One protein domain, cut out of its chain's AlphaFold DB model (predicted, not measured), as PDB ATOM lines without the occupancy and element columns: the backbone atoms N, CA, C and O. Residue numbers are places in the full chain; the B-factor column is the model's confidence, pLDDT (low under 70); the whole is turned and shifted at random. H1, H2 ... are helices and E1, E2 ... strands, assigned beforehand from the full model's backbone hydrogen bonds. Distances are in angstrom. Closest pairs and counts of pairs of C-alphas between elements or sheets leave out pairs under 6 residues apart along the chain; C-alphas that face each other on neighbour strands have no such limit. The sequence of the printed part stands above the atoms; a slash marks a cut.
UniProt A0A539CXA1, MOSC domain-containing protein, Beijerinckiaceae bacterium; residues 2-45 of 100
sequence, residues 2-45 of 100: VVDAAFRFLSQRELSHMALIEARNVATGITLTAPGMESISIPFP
ATOM      1  N   VAL A   2     191.049 158.585 126.207       84.62
ATOM      2  CA  VAL A   2     192.485 158.702 126.529       84.62
ATOM      3  C   VAL A   2     192.711 160.020 127.261       84.62
ATOM      4  O   VAL A   2     192.132 161.036 126.878       84.62
ATOM      5  N   VAL A   3     193.514 159.992 128.321       91.31
ATOM      6  CA  VAL A   3     193.907 161.182 129.081       91.31
ATOM      7  C   VAL A   3     195.422 161.226 129.240       91.31
ATOM      8  O   VAL A   3     196.067 160.177 129.249       91.31
ATOM      9  N   ASP A   4     195.988 162.425 129.353       89.12
ATOM     10  CA  ASP A   4     197.393 162.601 129.721       89.12
ATOM     11  C   ASP A   4     197.610 162.495 131.246       89.12
ATOM     12  O   ASP A   4     196.673 162.309 132.027       89.12
ATOM     13  N   ALA A   5     198.864 162.632 131.690       91.00
ATOM     14  CA  ALA A   5     199.225 162.590 133.111       91.00
ATOM     15  C   ALA A   5     198.623 163.742 133.946       91.00
ATOM     16  O   ALA A   5     198.603 163.665 135.172       91.00
ATOM     17  N   ALA A   6     198.130 164.798 133.296       94.31
ATOM     18  CA  ALA A   6     197.430 165.915 133.922       94.31
ATOM     19  C   ALA A   6     195.899 165.753 133.858       94.31
ATOM     20  O   ALA A   6     195.175 166.704 134.148       94.31
ATOM     21  N   PHE A   7     195.403 164.564 133.492       89.06
ATOM     22  CA  PHE A   7     193.982 164.242 133.325       89.06
ATOM     23  C   PHE A   7     193.270 165.055 132.240       89.06
ATOM     24  O   PHE A   7     192.039 165.149 132.235       89.06
ATOM     25  N   ARG A   8     194.010 165.626 131.286       91.44
ATOM     26  CA  ARG A   8     193.404 166.288 130.131       91.44
ATOM     27  C   ARG A   8     193.014 165.243 129.107       91.44
ATOM     28  O   ARG A   8     193.789 164.336 128.810       91.44
ATOM     29  N   PHE A   9     191.808 165.377 128.569       93.00
ATOM     30  CA  PHE A   9     191.342 164.521 127.489       93.00
ATOM     31  C   PHE A   9     192.204 164.727 126.240       93.00
ATOM     32  O   PHE A   9     192.475 165.862 125.865       93.00
ATOM     33  N   LEU A  10     192.620 163.626 125.615       89.00
ATOM     34  CA  LEU A  10     193.318 163.627 124.334       89.00
ATOM     35  C   LEU A  10     192.363 163.130 123.250       89.00
ATOM     36  O   LEU A  10     191.853 162.006 123.324       89.00
ATOM     37  N   SER A  11     192.128 163.963 122.240       90.19
ATOM     38  CA  SER A  11     191.269 163.628 121.108       90.19
ATOM     39  C   SER A  11     192.056 163.401 119.817       90.19
ATOM     40  O   SER A  11     193.123 163.971 119.597       90.19
ATOM     41  N   GLN A  12     191.465 162.645 118.889       89.81
ATOM     42  CA  GLN A  12     191.998 162.474 117.531       89.81
ATOM     43  C   GLN A  12     192.144 163.809 116.775       89.81
ATOM     44  O   GLN A  12     192.951 163.911 115.859       89.81
ATOM     45  N   ARG A  13     191.372 164.844 117.139       90.06
ATOM     46  CA  ARG A  13     191.489 166.176 116.521       90.06
ATOM     47  C   ARG A  13     192.768 166.890 116.945       90.06
ATOM     48  O   ARG A  13     193.343 167.616 116.145       90.06
ATOM     49  N   GLU A  14     193.201 166.675 118.182       88.31
ATOM     50  CA  GLU A  14     194.441 167.239 118.722       88.31
ATOM     51  C   GLU A  14     195.655 166.383 118.338       88.31
ATOM     52  O   GLU A  14     196.731 166.916 118.087       88.31
ATOM     53  N   LEU A  15     195.474 165.060 118.243       88.06
ATOM     54  CA  LEU A  15     196.509 164.087 117.891       88.06
ATOM     55  C   LEU A  15     196.012 163.166 116.767       88.06
ATOM     56  O   LEU A  15     195.537 162.054 117.006       88.06
ATOM     57  N   SER A  16     196.152 163.612 115.519       91.81
ATOM     58  CA  SER A  16     195.644 162.898 114.335       91.81
ATOM     59  C   SER A  16     196.205 161.482 114.175       91.81
ATOM     60  O   SER A  16     195.498 160.603 113.686       91.81
ATOM     61  N   HIS A  17     197.425 161.215 114.655       89.88
ATOM     62  CA  HIS A  17     198.023 159.874 114.647       89.88
ATOM     63  C   HIS A  17     197.226 158.835 115.454       89.88
ATOM     64  O   HIS A  17     197.331 157.645 115.165       89.88
ATOM     65  N   MET A  18     196.370 159.251 116.397       89.69
ATOM     66  CA  MET A  18     195.451 158.336 117.094       89.69
ATOM     67  C   MET A  18     194.479 157.628 116.137       89.69
ATOM     68  O   MET A  18     193.946 156.580 116.484       89.69
ATOM     69  N   ALA A  19     194.266 158.165 114.929       91.12
ATOM     70  CA  ALA A  19     193.449 157.545 113.883       91.12
ATOM     71  C   ALA A  19     193.960 156.168 113.436       91.12
ATOM     72  O   ALA A  19     193.193 155.381 112.893       91.12
ATOM     73  N   LEU A  20     195.255 155.902 113.629       93.69
ATOM     74  CA  LEU A  20     195.909 154.664 113.209       93.69
ATOM     75  C   LEU A  20     195.775 153.542 114.247       93.69
ATOM     76  O   LEU A  20     196.281 152.446 114.021       93.69
ATOM     77  N   ILE A  21     195.148 153.820 115.395       93.31
ATOM     78  CA  ILE A  21     194.910 152.820 116.432       93.31
ATOM     79  C   ILE A  21     193.750 151.930 115.987       93.31
ATOM     80  O   ILE A  21     192.607 152.377 115.891       93.31
ATOM     81  N   GLU A  22     194.037 150.651 115.783       94.25
ATOM     82  CA  GLU A  22     193.031 149.628 115.518       94.25
ATOM     83  C   GLU A  22     192.661 148.909 116.815       94.25
ATOM     84  O   GLU A  22     193.528 148.414 117.536       94.25
ATOM     85  N   ALA A  23     191.359 148.839 117.106       92.88
ATOM     86  CA  ALA A  23     190.824 148.106 118.244       92.88
ATOM     87  C   ALA A  23     190.142 146.822 117.771       92.88
ATOM     88  O   ALA A  23     189.169 146.856 117.015       92.88
ATOM     89  N   ARG A  24     190.629 145.678 118.253       94.50
ATOM     90  CA  ARG A  24     190.038 144.366 117.991       94.50
ATOM     91  C   ARG A  24     189.464 143.792 119.279       94.50
ATOM     92  O   ARG A  24     190.191 143.605 120.251       94.50
ATOM     93  N   ASN A  25     188.172 143.474 119.267       90.12
ATOM     94  CA  ASN A  25     187.552 142.702 120.342       90.12
ATOM     95  C   ASN A  25     188.053 141.255 120.287       90.12
ATOM     96  O   ASN A  25     188.018 140.618 119.232       90.12
ATOM     97  N   VAL A  26     188.489 140.742 121.430       87.94
ATOM     98  CA  VAL A  26     188.840 139.338 121.654       87.94
ATOM     99  C   VAL A  26     188.008 138.807 122.822       87.94
ATOM    100  O   VAL A  26     187.385 139.582 123.543       87.94
ATOM    101  N   ALA A  27     187.970 137.488 123.022       82.50
ATOM    102  CA  ALA A  27     187.092 136.872 124.026       82.50
ATOM    103  C   ALA A  27     187.272 137.455 125.443       82.50
ATOM    104  O   ALA A  27     186.310 137.593 126.186       82.50
ATOM    105  N   THR A  28     188.499 137.827 125.808       83.06
ATOM    106  CA  THR A  28     188.863 138.269 127.160       83.06
ATOM    107  C   THR A  28     189.130 139.770 127.272       83.06
ATOM    108  O   THR A  28     189.553 140.219 128.336       83.06
ATOM    109  N   GLY A  29     188.925 140.561 126.212       89.12
ATOM    110  CA  GLY A  29     189.254 141.985 126.236       89.12
ATOM    111  C   GLY A  29     189.322 142.662 124.872       89.12
ATOM    112  O   GLY A  29     188.690 142.253 123.898       89.12
ATOM    113  N   ILE A  30     190.128 143.718 124.805       92.31
ATOM    114  CA  ILE A  30     190.392 144.504 123.602       92.31
ATOM    115  C   ILE A  30     191.896 144.519 123.354       92.31
ATOM    116  O   ILE A  30     192.672 144.879 124.236       92.31
ATOM    117  N   THR A  31     192.315 144.177 122.140       95.25
ATOM    118  CA  THR A  31     193.690 144.392 121.689       95.25
ATOM    119  C   THR A  31     193.755 145.670 120.866       95.25
ATOM    120  O   THR A  31     192.961 145.848 119.941       95.25
ATOM    121  N   LEU A  32     194.691 146.552 121.208       94.75
ATOM    122  CA  LEU A  32     194.996 147.770 120.469       94.75
ATOM    123  C   LEU A  32     196.314 147.604 119.719       94.75
ATOM    124  O   LEU A  32     197.313 147.178 120.303       94.75
ATOM    125  N   THR A  33     196.329 147.984 118.448       96.50
ATOM    126  CA  THR A  33     197.530 147.964 117.607       96.50
ATOM    127  C   THR A  33     197.694 149.282 116.871       96.50
ATOM    128  O   THR A  33     196.706 149.907 116.495       96.50
ATOM    129  N   ALA A  34     198.937 149.697 116.642       94.56
ATOM    130  CA  ALA A  34     199.273 150.853 115.818       94.56
ATOM    131  C   ALA A  34     200.619 150.615 115.104       94.56
ATOM    132  O   ALA A  34     201.449 149.852 115.612       94.56
ATOM    133  N   PRO A  35     200.874 151.240 113.939       95.88
ATOM    134  CA  PRO A  35     202.122 151.055 113.204       95.88
ATOM    135  C   PRO A  35     203.363 151.388 114.043       95.88
ATOM    136  O   PRO A  35     203.460 152.470 114.619       95.88
ATOM    137  N   GLY A  36     204.325 150.461 114.098       94.38
ATOM    138  CA  GLY A  36     205.584 150.640 114.833       94.38
ATOM    139  C   GLY A  36     205.465 150.563 116.360       94.38
ATOM    140  O   GLY A  36     206.449 150.824 117.048       94.38
ATOM    141  N   MET A  37     204.293 150.207 116.892       94.25
ATOM    142  CA  MET A  37     204.059 150.019 118.323       94.25
ATOM    143  C   MET A  37     203.834 148.545 118.659       94.25
ATOM    144  O   MET A  37     203.283 147.782 117.864       94.25
ATOM    145  N   GLU A  38     204.239 148.151 119.865       95.50
ATOM    146  CA  GLU A  38     203.859 146.857 120.424       95.50
ATOM    147  C   GLU A  38     202.341 146.811 120.663       95.50
ATOM    148  O   GLU A  38     201.710 147.818 120.994       95.50
ATOM    149  N   SER A  39     201.745 145.634 120.467       94.19
ATOM    150  CA  SER A  39     200.313 145.440 120.689       94.19
ATOM    151  C   SER A  39     199.986 145.516 122.179       94.19
ATOM    152  O   SER A  39     200.631 144.865 122.997       94.19
ATOM    153  N   ILE A  40     198.939 146.259 122.529       94.38
ATOM    154  CA  ILE A  40     198.476 146.398 123.911       94.38
ATOM    155  C   ILE A  40     197.234 145.534 124.096       94.38
ATOM    156  O   ILE A  40     196.277 145.657 123.335       94.38
ATOM    157  N   SER A  41     197.217 144.688 125.126       92.88
ATOM    158  CA  SER A  41     196.034 143.911 125.503       92.88
ATOM    159  C   SER A  41     195.385 144.503 126.748       92.88
ATOM    160  O   SER A  41     196.012 144.600 127.803       92.88
ATOM    161  N   ILE A  42     194.129 144.916 126.618       90.56
ATOM    162  CA  ILE A  42     193.307 145.465 127.692       90.56
ATOM    163  C   ILE A  42     192.288 144.386 128.067       90.56
ATOM    164  O   ILE A  42     191.324 144.195 127.321       90.56
ATOM    165  N   PRO A  43     192.474 143.656 129.178       87.81
ATOM    166  CA  PRO A  43     191.503 142.656 129.596       87.81
ATOM    167  C   PRO A  43     190.180 143.334 129.955       87.81
ATOM    168  O   PRO A  43     190.166 144.443 130.500       87.81
ATOM    169  N   PHE A  44     189.060 142.663 129.689       82.69
ATOM    170  CA  PHE A  44     187.804 143.082 130.290       82.69
ATOM    171  C   PHE A  44     187.952 143.035 131.812       82.69
ATOM    172  O   PHE A  44     188.584 142.108 132.333       82.69
ATOM    173  N   PRO A  45     187.398 144.021 132.540       73.06
ATOM    174  CA  PRO A  45     187.343 143.931 133.984       73.06
ATOM    175  C   PRO A  45     186.634 142.625 134.326       73.06
ATOM    176  O   PRO A  45     185.469 142.443 133.981       73.06
TER     177      PRO A  45
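Overview. This is residues 2 to 45 of the 100 residues of the protein "MOSC domain-containing protein" of Beijerinckiaceae bacterium (UniProt A0A539CXA1). The model is an open V: one arm is a stretch with no named element, residues 2 to 15, folded back on itself, and the other is a small sheet of three strands, E1, E2 and E3, with the short helix H1 at the corner between them. Residues 4 to 9 stick out at the far end of the first arm, and the space between the arms is empty. The printed part has 44 residues, with one named helix and three named strands in the order H1, E1, E2, E3; the sheet order is E1, E2, E3, antiparallel throughout. The class is mixed, helices and strands, with under half of the residues in named elements. The whole is loose, with a radius of gyration of the C-alphas of 11.9 A and spans of 31, 24 and 15 A.

Arrangement. At the start of the printed part, residues 2 to 3 pair with residues 9 to 10, antiparallel, in stretches too short to be named, and residues 4 to 9 stand free. H1, residues 16 to 20, is not on the sheet, with 1 pair of C-alphas within 10 A. In its backbone 0 of 1 O i to N i+4 pairs is within hydrogen-bond range, beside 2 of 2 O i to N i+3 pairs. A tight link of 1 residue joins H1 to E1, residues 22 to 26. E1 and E2, residues 29 to 33, form a hairpin across a tight link of 2 residues, antiparallel at 153 degrees between their directions. The C-alphas of Ala 23 and Leu 32 face each other at 4.7 A. N 24 and O 31 are within hydrogen-bond range at 2.9 A, as are N 33 and O 22 at 3.0 A. E2 and E3, residues 40 to 43, form the next hairpin, antiparallel at 170 degrees, across a short link of 6 residues. The C-alphas of Gly 29 and Pro 43 face each other at 4.1 A, and N 30 and O 42 are 2.8 A apart, within hydrogen-bond range. The three strands make a meander, each the antiparallel neighbour of the one before, with E1 and E3 as edge strands and E2 as the inner one. H1 and E2 are only just apart, their closest C-alphas 8.2 A from each other; H1 and E3 are apart.

Along the chain. H1 begins at C-alpha 16, at (195.644, 162.898, 114.335), and measures 8.3 A from first to last C-alpha. E1, from Glu 22 to Val 26, measures 12.7 A. E2, from Gly 29 to Thr 33, measures 13.4 A and begins at C-alpha 29, at (189.254, 141.985, 126.236). E3, from Ile 40 to Pro 43, measures 9.7 A and ends at C-alpha 43, at (191.503, 142.656, 129.596).

Size, cuts and confidence. The two C-alphas farthest apart, those of Ala 6 and Ala 27, are 32.4 A from each other. The printed part has no cut, and none of its links between named elements is long. The mean pLDDT of the printed part is 90.7, and no printed residue is under 70.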